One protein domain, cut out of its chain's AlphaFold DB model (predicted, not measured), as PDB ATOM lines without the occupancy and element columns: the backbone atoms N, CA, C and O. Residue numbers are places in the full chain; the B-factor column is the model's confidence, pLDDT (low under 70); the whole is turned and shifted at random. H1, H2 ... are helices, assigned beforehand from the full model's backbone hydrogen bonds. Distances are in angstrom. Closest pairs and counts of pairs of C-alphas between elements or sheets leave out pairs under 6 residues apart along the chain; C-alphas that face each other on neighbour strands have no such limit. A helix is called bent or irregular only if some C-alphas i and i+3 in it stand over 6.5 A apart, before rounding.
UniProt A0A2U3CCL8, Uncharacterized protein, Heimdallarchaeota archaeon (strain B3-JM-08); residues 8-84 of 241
ATOM      1  N   SER A   8      -7.190  -6.875 -56.376       81.25
ATOM      2  CA  SER A   8      -6.081  -6.081 -55.833       81.25
ATOM      3  C   SER A   8      -6.555  -4.929 -54.946       81.25
ATOM      4  O   SER A   8      -5.949  -4.686 -53.910       81.25
ATOM      5  N   LYS A   9      -7.631  -4.232 -55.331       81.31
ATOM      6  CA  LYS A   9      -8.162  -3.098 -54.567       81.31
ATOM      7  C   LYS A   9      -8.725  -3.554 -53.222       81.31
ATOM      8  O   LYS A   9      -8.425  -2.936 -52.212       81.31
ATOM      9  N   ILE A  10      -9.473  -4.656 -53.202       82.50
ATOM     10  CA  ILE A  10     -10.074  -5.183 -51.967       82.50
ATOM     11  C   ILE A  10      -8.997  -5.744 -51.030       82.50
ATOM     12  O   ILE A  10      -9.028  -5.484 -49.834       82.50
ATOM     13  N   VAL A  11      -7.998  -6.455 -51.568       85.25
ATOM     14  CA  VAL A  11      -6.853  -6.935 -50.775       85.25
ATOM     15  C   VAL A  11      -6.104  -5.764 -50.131       85.25
ATOM     16  O   VAL A  11      -5.717  -5.861 -48.972       85.25
ATOM     17  N   HIS A  12      -5.914  -4.659 -50.858       85.31
ATOM     18  CA  HIS A  12      -5.292  -3.459 -50.295       85.31
ATOM     19  C   HIS A  12      -6.175  -2.831 -49.208       85.31
ATOM     20  O   HIS A  12      -5.657  -2.551 -48.139       85.31
ATOM     21  N   GLU A  13      -7.486  -2.687 -49.437       84.69
ATOM     22  CA  GLU A  13      -8.436  -2.164 -48.438       84.69
ATOM     23  C   GLU A  13      -8.408  -2.989 -47.134       84.69
ATOM     24  O   GLU A  13      -8.363  -2.411 -46.052       84.69
ATOM     25  N   ILE A  14      -8.363  -4.326 -47.223       85.19
ATOM     26  CA  ILE A  14      -8.265  -5.220 -46.054       85.19
ATOM     27  C   ILE A  14      -6.941  -5.013 -45.306       85.19
ATOM     28  O   ILE A  14      -6.929  -4.907 -44.082       85.19
ATOM     29  N   LEU A  15      -5.819  -4.952 -46.027       84.88
ATOM     30  CA  LEU A  15      -4.499  -4.781 -45.413       84.88
ATOM     31  C   LEU A  15      -4.292  -3.374 -44.836       84.88
ATOM     32  O   LEU A  15      -3.637  -3.241 -43.807       84.88
ATOM     33  N   ASP A  16      -4.858  -2.343 -45.464       83.44
ATOM     34  CA  ASP A  16      -4.818  -0.962 -44.970       83.44
ATOM     35  C   ASP A  16      -5.648  -0.813 -43.668       83.44
ATOM     36  O   ASP A  16      -5.330   0.024 -42.827       83.44
ATOM     37  N   GLN A  17      -6.684  -1.643 -43.467       84.31
ATOM     38  CA  GLN A  17      -7.530  -1.646 -42.262       84.31
ATOM     39  C   GLN A  17      -6.970  -2.473 -41.093       84.31
ATOM     40  O   GLN A  17      -7.397  -2.266 -39.956       84.31
ATOM     41  N   ASP A  18      -6.015  -3.378 -41.339       82.12
ATOM     42  CA  ASP A  18      -5.422  -4.238 -40.308       82.12
ATOM     43  C   ASP A  18      -3.878  -4.159 -40.295       82.12
ATOM     44  O   ASP A  18      -3.180  -4.984 -40.903       82.12
ATOM     45  N   PRO A  19      -3.308  -3.196 -39.543       76.56
ATOM     46  CA  PRO A  19      -1.862  -3.030 -39.402       76.56
ATOM     47  C   PRO A  19      -1.137  -4.257 -38.826       76.56
ATOM     48  O   PRO A  19       0.065  -4.424 -39.050       76.56
ATOM     49  N   SER A  20      -1.841  -5.131 -38.094       81.94
ATOM     50  CA  SER A  20      -1.240  -6.324 -37.491       81.94
ATOM     51  C   SER A  20      -0.889  -7.375 -38.549       81.94
ATOM     52  O   SER A  20       0.210  -7.940 -38.517       81.94
ATOM     53  N   LEU A  21      -1.753  -7.549 -39.558       82.19
ATOM     54  CA  LEU A  21      -1.493  -8.408 -40.717       82.19
ATOM     55  C   LEU A  21      -0.331  -7.877 -41.556       82.19
ATOM     56  O   LEU A  21       0.505  -8.652 -42.023       82.19
ATOM     57  N   VAL A  22      -0.241  -6.555 -41.721       81.06
ATOM     58  CA  VAL A  22       0.873  -5.910 -42.432       81.06
ATOM     59  C   VAL A  22       2.202  -6.193 -41.733       81.06
ATOM     60  O   VAL A  22       3.174  -6.587 -42.385       81.06
ATOM     61  N   HIS A  23       2.239  -6.051 -40.410       78.25
ATOM     62  CA  HIS A  23       3.427  -6.332 -39.612       78.25
ATOM     63  C   HIS A  23       3.831  -7.819 -39.687       78.25
ATOM     64  O   HIS A  23       5.007  -8.142 -39.875       78.25
ATOM     65  N   GLU A  24       2.867  -8.744 -39.634       82.00
ATOM     66  CA  GLU A  24       3.123 -10.184 -39.782       82.00
ATOM     67  C   GLU A  24       3.672 -10.540 -41.182       82.00
ATOM     68  O   GLU A  24       4.634 -11.310 -41.307       82.00
ATOM     69  N   LEU A  25       3.126  -9.919 -42.238       82.69
ATOM     70  CA  LEU A  25       3.594 -10.069 -43.620       82.69
ATOM     71  C   LEU A  25       5.035  -9.581 -43.823       82.69
ATOM     72  O   LEU A  25       5.775 -10.180 -44.609       82.69
ATOM     73  N   GLN A  26       5.438  -8.503 -43.145       73.44
ATOM     74  CA  GLN A  26       6.789  -7.947 -43.249       73.44
ATOM     75  C   GLN A  26       7.844  -8.830 -42.568       73.44
ATOM     76  O   GLN A  26       8.975  -8.905 -43.050       73.44
ATOM     77  N   GLN A  27       7.490  -9.542 -41.492       75.31
ATOM     78  CA  GLN A  27       8.457 -10.310 -40.702       75.31
ATOM     79  C   GLN A  27       8.728 -11.736 -41.213       75.31
ATOM     80  O   GLN A  27       9.807 -12.275 -40.959       75.31
ATOM     81  N   ARG A  28       7.775 -12.404 -41.889       72.88
ATOM     82  CA  ARG A  28       7.895 -13.849 -42.191       72.88
ATOM     83  C   ARG A  28       7.365 -14.237 -43.577       72.88
ATOM     84  O   ARG A  28       6.169 -14.191 -43.833       72.88
ATOM     85  N   LYS A  29       8.219 -14.826 -44.432       62.91
ATOM     86  CA  LYS A  29       7.797 -15.412 -45.733       62.91
ATOM     87  C   LYS A  29       6.717 -16.496 -45.602       62.91
ATOM     88  O   LYS A  29       5.866 -16.618 -46.475       62.91
ATOM     89  N   ARG A  30       6.729 -17.290 -44.523       65.25
ATOM     90  CA  ARG A  30       5.698 -18.320 -44.279       65.25
ATOM     91  C   ARG A  30       4.324 -17.709 -43.956       65.25
ATOM     92  O   ARG A  30       3.321 -18.336 -44.273       65.25
ATOM     93  N   ALA A  31       4.278 -16.485 -43.422       71.12
ATOM     94  CA  ALA A  31       3.030 -15.798 -43.093       71.12
ATOM     95  C   ALA A  31       2.260 -15.331 -44.339       71.12
ATOM     96  O   ALA A  31       1.036 -15.313 -44.318       71.12
ATOM     97  N   GLN A  32       2.937 -15.060 -45.464       75.31
ATOM     98  CA  GLN A  32       2.269 -14.665 -46.715       75.31
ATOM     99  C   GLN A  32       1.229 -15.679 -47.199       75.31
ATOM    100  O   GLN A  32       0.157 -15.276 -47.640       75.31
ATOM    101  N   ARG A  33       1.518 -16.985 -47.117       78.50
ATOM    102  CA  ARG A  33       0.567 -18.025 -47.550       78.50
ATOM    103  C   ARG A  33      -0.639 -18.115 -46.623       78.50
ATOM    104  O   ARG A  33      -1.763 -18.225 -47.098       78.50
ATOM    105  N   GLU A  34      -0.414 -18.052 -45.318       82.06
ATOM    106  CA  GLU A  34      -1.489 -18.131 -44.324       82.06
ATOM    107  C   GLU A  34      -2.385 -16.885 -44.364       82.06
ATOM    108  O   GLU A  34      -3.609 -16.992 -44.324       82.06
ATOM    109  N   ILE A  35      -1.797 -15.707 -44.566       83.12
ATOM    110  CA  ILE A  35      -2.536 -14.453 -44.728       83.12
ATOM    111  C   ILE A  35      -3.273 -14.420 -46.073       83.12
ATOM    112  O   ILE A  35      -4.429 -14.007 -46.118       83.12
ATOM    113  N   ALA A  36      -2.685 -14.949 -47.153       83.50
ATOM    114  CA  ALA A  36      -3.384 -15.102 -48.431       83.50
ATOM    115  C   ALA A  36      -4.622 -16.003 -48.314       83.50
ATOM    116  O   ALA A  36      -5.660 -15.675 -48.881       83.50
ATOM    117  N   LYS A  37      -4.552 -17.099 -47.544       83.19
ATOM    118  CA  LYS A  37      -5.714 -17.961 -47.269       83.19
ATOM    119  C   LYS A  37      -6.797 -17.233 -46.469       83.19
ATOM    120  O   LYS A  37      -7.967 -17.341 -46.822       83.19
ATOM    121  N   LYS A  38      -6.416 -16.471 -45.435       83.44
ATOM    122  CA  LYS A  38      -7.357 -15.665 -44.634       83.44
ATOM    123  C   LYS A  38      -8.066 -14.608 -45.486       83.44
ATOM    124  O   LYS A  38      -9.289 -14.522 -45.460       83.44
ATOM    125  N   ILE A  39      -7.314 -13.861 -46.294       82.75
ATOM    126  CA  ILE A  39      -7.867 -12.831 -47.187       82.75
ATOM    127  C   ILE A  39      -8.726 -13.464 -48.289       82.75
ATOM    128  O   ILE A  39      -9.789 -12.947 -48.611       82.75
ATOM    129  N   LYS A  40      -8.322 -14.619 -48.835       83.88
ATOM    130  CA  LYS A  40      -9.134 -15.396 -49.786       83.88
ATOM    131  C   LYS A  40     -10.486 -15.784 -49.186       83.88
ATOM    132  O   LYS A  40     -11.491 -15.605 -49.861       83.88
ATOM    133  N   ALA A  41     -10.513 -16.286 -47.949       80.19
ATOM    134  CA  ALA A  41     -11.760 -16.624 -47.261       80.19
ATOM    135  C   ALA A  41     -12.658 -15.387 -47.105       80.19
ATOM    136  O   ALA A  41     -13.802 -15.403 -47.543       80.19
ATOM    137  N   GLN A  42     -12.096 -14.264 -46.646       79.88
ATOM    138  CA  GLN A  42     -12.835 -13.001 -46.538       79.88
ATOM    139  C   GLN A  42     -13.375 -12.492 -47.885       79.88
ATOM    140  O   GLN A  42     -14.449 -11.899 -47.920       79.88
ATOM    141  N   LEU A  43     -12.668 -12.720 -48.996       78.31
ATOM    142  CA  LEU A  43     -13.134 -12.358 -50.341       78.31
ATOM    143  C   LEU A  43     -14.256 -13.268 -50.855       78.31
ATOM    144  O   LEU A  43     -15.086 -12.821 -51.643       78.31
ATOM    145  N   ILE A  44     -14.276 -14.535 -50.449       75.38
ATOM    146  CA  ILE A  44     -15.358 -15.465 -50.793       75.38
ATOM    147  C   ILE A  44     -16.612 -15.137 -49.972       75.38
ATOM    148  O   ILE A  44     -17.709 -15.168 -50.520       75.38
ATOM    149  N   ASP A  45     -16.440 -14.764 -48.701       72.31
ATOM    150  CA  ASP A  45     -17.546 -14.513 -47.772       72.31
ATOM    151  C   ASP A  45     -18.195 -13.128 -47.955       72.31
ATOM    152  O   ASP A  45     -19.394 -12.976 -47.731       72.31
ATOM    153  N   ASN A  46     -17.430 -12.111 -48.377       64.56
ATOM    154  CA  ASN A  46     -17.910 -10.721 -48.459       64.56
ATOM    155  C   ASN A  46     -18.233 -10.229 -49.879       64.56
ATOM    156  O   ASN A  46     -18.572  -9.060 -50.061       64.56
ATOM    157  N   THR A  47     -18.106 -11.079 -50.901       60.41
ATOM    158  CA  THR A  47     -18.255 -10.659 -52.302       60.41
ATOM    159  C   THR A  47     -18.677 -11.814 -53.214       60.41
ATOM    160  O   THR A  47     -18.370 -12.969 -52.939       60.41
ATOM    161  N   ASP A  48     -19.280 -11.508 -54.371       61.41
ATOM    162  CA  ASP A  48     -19.713 -12.485 -55.398       61.41
ATOM    163  C   ASP A  48     -18.548 -13.205 -56.131       61.41
ATOM    164  O   ASP A  48     -18.688 -13.704 -57.253       61.41
ATOM    165  N   PHE A  49     -17.356 -13.287 -55.522       64.31
ATOM    166  CA  PHE A  49     -16.211 -14.025 -56.068       64.31
ATOM    167  C   PHE A  49     -16.351 -15.548 -55.938       64.31
ATOM    168  O   PHE A  49     -15.505 -16.264 -56.473       64.31
ATOM    169  N   SER A  50     -17.417 -16.045 -55.301       58.84
ATOM    170  CA  SER A  50     -17.753 -17.473 -55.160       58.84
ATOM    171  C   SER A  50     -17.867 -18.227 -56.495       58.84
ATOM    172  O   SER A  50     -17.758 -19.450 -56.526       58.84
ATOM    173  N   THR A  51     -18.027 -17.505 -57.608       54.38
ATOM    174  CA  THR A  51     -18.092 -18.047 -58.975       54.38
ATOM    175  C   THR A  51     -16.740 -18.108 -59.699       54.38
ATOM    176  O   THR A  51     -16.658 -18.663 -60.796       54.38
ATOM    177  N   LYS A  52     -15.661 -17.545 -59.130       60.09
ATOM    178  CA  LYS A  52     -14.331 -17.534 -59.764       60.09
ATOM    179  C   LYS A  52     -13.515 -18.759 -59.346       60.09
ATOM    180  O   LYS A  52     -13.524 -19.156 -58.187       60.09
ATOM    181  N   ASP A  53     -12.769 -19.320 -60.303       61.75
ATOM    182  CA  ASP A  53     -11.864 -20.463 -60.109       61.75
ATOM    183  C   ASP A  53     -11.001 -20.284 -58.833       61.75
ATOM    184  O   ASP A  53     -10.183 -19.349 -58.772       61.75
ATOM    185  N   PRO A  54     -11.161 -21.156 -57.816       63.66
ATOM    186  CA  PRO A  54     -10.504 -21.025 -56.516       63.66
ATOM    187  C   PRO A  54      -8.976 -20.973 -56.582       63.66
ATOM    188  O   PRO A  54      -8.349 -20.397 -55.687       63.66
ATOM    189  N   VAL A  55      -8.373 -21.566 -57.619       63.41
ATOM    190  CA  VAL A  55      -6.918 -21.574 -57.831       63.41
ATOM    191  C   VAL A  55      -6.456 -20.228 -58.389       63.41
ATOM    192  O   VAL A  55      -5.460 -19.663 -57.930       63.41
ATOM    193  N   LYS A  56      -7.220 -19.649 -59.325       72.00
ATOM    194  CA  LYS A  56      -6.935 -18.315 -59.878       72.00
ATOM    195  C   LYS A  56      -7.105 -17.219 -58.829       72.00
ATOM    196  O   LYS A  56      -6.318 -16.275 -58.809       72.00
ATOM    197  N   LEU A  57      -8.096 -17.341 -57.942       78.19
ATOM    198  CA  LEU A  57      -8.307 -16.374 -56.862       78.19
ATOM    199  C   LEU A  57      -7.123 -16.350 -55.885       78.19
ATOM    200  O   LEU A  57      -6.649 -15.277 -55.526       78.19
ATOM    201  N   GLU A  58      -6.600 -17.517 -55.512       77.25
ATOM    202  CA  GLU A  58      -5.444 -17.626 -54.616       77.25
ATOM    203  C   GLU A  58      -4.177 -17.004 -55.214       77.25
ATOM    204  O   GLU A  58      -3.501 -16.217 -54.547       77.25
ATOM    205  N   GLY A  59      -3.906 -17.276 -56.495       77.81
ATOM    206  CA  GLY A  59      -2.821 -16.622 -57.228       77.81
ATOM    207  C   GLY A  59      -2.982 -15.099 -57.270       77.81
ATOM    208  O   GLY A  59      -2.032 -14.366 -56.999       77.81
ATOM    209  N   ASN A  60      -4.198 -14.609 -57.526       82.44
ATOM    210  CA  ASN A  60      -4.488 -13.173 -57.577       82.44
ATOM    211  C   ASN A  60      -4.307 -12.481 -56.218       82.44
ATOM    212  O   ASN A  60      -3.766 -11.375 -56.171       82.44
ATOM    213  N   VAL A  61      -4.706 -13.126 -55.116       85.69
ATOM    214  CA  VAL A  61      -4.495 -12.609 -53.753       85.69
ATOM    215  C   VAL A  61      -3.006 -12.562 -53.416       85.69
ATOM    216  O   VAL A  61      -2.521 -11.538 -52.940       85.69
ATOM    217  N   ALA A  62      -2.247 -13.618 -53.723       83.75
ATOM    218  CA  ALA A  62      -0.803 -13.645 -53.483       83.75
ATOM    219  C   ALA A  62      -0.054 -12.552 -54.274       83.75
ATOM    220  O   ALA A  62       0.836 -11.881 -53.738       83.75
ATOM    221  N   VAL A  63      -0.441 -12.325 -55.535       84.50
ATOM    222  CA  VAL A  63       0.105 -11.240 -56.366       84.50
ATOM    223  C   VAL A  63      -0.266  -9.869 -55.795       84.50
ATOM    224  O   VAL A  63       0.599  -8.995 -55.716       84.50
ATOM    225  N   ALA A  64      -1.511  -9.676 -55.355       86.25
ATOM    226  CA  ALA A  64      -1.956  -8.430 -54.734       86.25
ATOM    227  C   ALA A  64      -1.196  -8.125 -53.431       86.25
ATOM    228  O   ALA A  64      -0.682  -7.020 -53.277       86.25
ATOM    229  N   ILE A  65      -1.015  -9.114 -52.548       87.94
ATOM    230  CA  ILE A  65      -0.196  -8.984 -51.328       87.94
ATOM    231  C   ILE A  65       1.249  -8.606 -51.677       87.94
ATOM    232  O   ILE A  65       1.847  -7.744 -51.036       87.94
ATOM    233  N   THR A  66       1.824  -9.222 -52.715       85.88
ATOM    234  CA  THR A  66       3.195  -8.914 -53.154       85.88
ATOM    235  C   THR A  66       3.314  -7.472 -53.648       85.88
ATOM    236  O   THR A  66       4.260  -6.776 -53.278       85.88
ATOM    237  N   ARG A  67       2.346  -6.996 -54.443       84.56
ATOM    238  CA  ARG A  67       2.294  -5.600 -54.910       84.56
ATOM    239  C   ARG A  67       2.115  -4.620 -53.754       84.56
ATOM    240  O   ARG A  67       2.807  -3.607 -53.721       84.56
ATOM    241  N   TYR A  68       1.254  -4.943 -52.795       85.25
ATOM    242  CA  TYR A  68       1.049  -4.148 -51.589       85.25
ATOM    243  C   TYR A  68       2.335  -4.017 -50.760       85.25
ATOM    244  O   TYR A  68       2.736  -2.916 -50.394       85.25
ATOM    245  N   LEU A  69       3.043  -5.126 -50.523       82.19
ATOM    246  CA  LEU A  69       4.314  -5.106 -49.792       82.19
ATOM    247  C   LEU A  69       5.415  -4.361 -50.548       82.19
ATOM    248  O   LEU A  69       6.236  -3.704 -49.914       82.19
ATOM    249  N   LYS A  70       5.436  -4.449 -51.884       83.44
ATOM    250  CA  LYS A  70       6.343  -3.649 -52.714       83.44
ATOM    251  C   LYS A  70       6.064  -2.154 -52.529       83.44
ATOM    252  O   LYS A  70       6.990  -1.427 -52.194       83.44
ATOM    253  N   ARG A  71       4.792  -1.743 -52.623       82.94
ATOM    254  CA  ARG A  71       4.342  -0.360 -52.376       82.94
ATOM    255  C   ARG A  71       4.778   0.138 -50.997       82.94
ATOM    256  O   ARG A  71       5.290   1.242 -50.887       82.94
ATOM    257  N   LEU A  72       4.610  -0.673 -49.950       79.00
ATOM    258  CA  LEU A  72       5.018  -0.293 -48.593       79.00
ATOM    259  C   LEU A  72       6.531  -0.111 -48.450       79.00
ATOM    260  O   LEU A  72       6.961   0.787 -47.734       79.00
ATOM    261  N   ARG A  73       7.343  -0.949 -49.107       75.19
ATOM    262  CA  ARG A  73       8.805  -0.775 -49.102       75.19
ATOM    263  C   ARG A  73       9.217   0.486 -49.845       75.19
ATOM    264  O   ARG A  73      10.004   1.246 -49.305       75.19
ATOM    265  N   GLU A  74       8.636   0.726 -51.017       73.31
ATOM    266  CA  GLU A  74       8.873   1.944 -51.803       73.31
ATOM    267  C   GLU A  74       8.529   3.197 -50.977       73.31
ATOM    268  O   GLU A  74       9.340   4.112 -50.884       73.31
ATOM    269  N   GLN A  75       7.394   3.193 -50.268       70.75
ATOM    270  CA  GLN A  75       7.004   4.283 -49.363       70.75
ATOM    271  C   GLN A  75       7.939   4.433 -48.149       70.75
ATOM    272  O   GLN A  75       8.214   5.550 -47.714       70.75
ATOM    273  N   GLN A  76       8.431   3.330 -47.575       66.38
ATOM    274  CA  GLN A  76       9.392   3.377 -46.465       66.38
ATOM    275  C   GLN A  76      10.758   3.916 -46.906       66.38
ATOM    276  O   GLN A  76      11.361   4.710 -46.182       66.38
ATOM    277  N   GLU A  77      11.240   3.504 -48.077       61.19
ATOM    278  CA  GLU A  77      12.486   3.994 -48.672       61.19
ATOM    279  C   GLU A  77      12.384   5.488 -49.008       61.19
ATOM    280  O   GLU A  77      13.283   6.257 -48.661       61.19
ATOM    281  N   GLU A  78      11.257   5.919 -49.578       61.56
ATOM    282  CA  GLU A  78      10.949   7.329 -49.836       61.56
ATOM    283  C   GLU A  78      10.935   8.149 -48.533       61.56
ATOM    284  O   GLU A  78      11.603   9.179 -48.428       61.56
ATOM    285  N   PHE A  79      10.265   7.652 -47.490       62.03
ATOM    286  CA  PHE A  79      10.202   8.310 -46.183       62.03
ATOM    287  C   PHE A  79      11.574   8.436 -45.500       62.03
ATOM    288  O   PHE A  79      11.884   9.471 -44.902       62.03
ATOM    289  N   LEU A  80      12.419   7.405 -45.592       66.06
ATOM    290  CA  LEU A  80      13.792   7.443 -45.079       66.06
ATOM    291  C   LEU A  80      14.666   8.425 -45.871       66.06
ATOM    292  O   LEU A  80      15.463   9.148 -45.267       66.06
ATOM    293  N   GLY A  81      14.483   8.492 -47.192       71.75
ATOM    294  CA  GLY A  81      15.138   9.472 -48.060       71.75
ATOM    295  C   GLY A  81      14.796  10.908 -47.664       71.75
ATOM    296  O   GLY A  81      15.700  11.708 -47.416       71.75
ATOM    297  N   VAL A  82      13.505  11.213 -47.494       75.19
ATOM    298  CA  VAL A  82      13.033  12.545 -47.074       75.19
ATOM    299  C   VAL A  82      13.576  12.921 -45.695       75.19
ATOM    300  O   VAL A  82      14.116  14.015 -45.529       75.19
ATOM    301  N   LYS A  83      13.529  12.010 -44.714       78.38
ATOM    302  CA  LYS A  83      14.096  12.260 -43.377       78.38
ATOM    303  C   LYS A  83      15.593  12.551 -43.411       78.38
ATOM    304  O   LYS A  83      16.074  13.390 -42.651       78.38
ATOM    305  N   ARG A  84      16.334  11.855 -44.275       81.12
ATOM    306  CA  ARG A  84      17.779  12.050 -44.434       81.12
ATOM    307  C   ARG A  84      18.101  13.387 -45.104       81.12
ATOM    308  O   ARG A  84      19.038  14.051 -44.680       81.12
TER     309      ARG A  84
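AT A GLANCE: This is residues 8 to 84 of the 241 residues of an uncharacterized protein of Heimdallarchaeota archaeon (strain B3-JM-08) (UniProt A0A2U3CCL8). One long helix, H5, makes the long axis; H3 and H1 pack across its earlier part at steep angles, while its last residues, 74 to 84, stick out as a bare arm. H2 folds back into H3 as a helical hairpin beside H1, and the small H4 makes the turn from H3 into H5, at the end far from the arm. The printed part has 77 residues with five named helices, in the order H1, H2, H3, H4, H5, and no named strand; the class is all helix. The whole is only just compact, close to loose, with a radius of gyration of the C-alphas of 13.7 A, and it spans 49 by 23 by 19 A, the arm adding to the length.

HOW THE PARTS SIT: H5, residues 54 to 84, touches H3, residues 29 to 45, with its residues 57 to 65 alone. The closest C-alphas of this pair are those of Ala 36 and Ala 62, 5.9 A apart, and the helices run opposite ways at a steep tilt of 59 degrees. H1, residues 8 to 17, touches H5 at the latter's residues 60 to 68 alone, closest at the C-alphas of Ser 8 and Ala 64, 4.9 A apart; they run the same way at a steep tilt of 57 degrees. H1 and H3 only just touch, with 3 pairs of C-alphas within 8 A, the closest being Val 11 and Ile 39 at 7.0 A, and are about perpendicular at 75 degrees. H2, residues 19 to 27, and H3 form a hairpin: they touch, closest at the C-alphas of Leu 25 and Gln 32, 5.7 A apart, and run opposite ways at a shallow tilt of 34 degrees, only just short of steep. H2 and H1 touch only at the corner, and only just, with 3 pairs of C-alphas within 8 A, the closest being Leu 15 and Val 22 at 6.2 A. H2 and H5 are close but not clearly touching, the closest C-alphas, Gln 26 and Leu 69, being 7.6 A apart. H4, residues 48 to 51, is close to but not clearly touching H3, with the C-alphas of Ile 44 and Ser 50 closest at 5.4 A, and is apart from H1 and H2. In H1, H2 and H5 every O i to N i+4 pair is within hydrogen-bond range, in H3 11 of 13, and H4 is too short for such a pair.

IN THESE COORDINATES: H5 measures 45.2 A from C-alpha 54 at (-10.504, -21.025, -56.516) to C-alpha 84 at (17.779, 12.050, -44.434). H3 measures 25.4 A, H1 14.4 A and H2 12.7 A; H1 begins with C-alpha 8 at (-6.081, -6.081, -55.833). H4 is only just irregular, C-alphas 48 and 51 being 6.8 A apart.

THE WHOLE: The two C-alphas farthest apart are those of Thr 51 and Arg 84, 49.0 A. Without residues 74 to 84, which stand free, the body spans 33 by 21 by 17 A. The printed part has no cut, and its four links are tight. Mean pLDDT of the printed part is 76.4, with residues 29 to 30, 46 to 55 and 76 to 80 under 70.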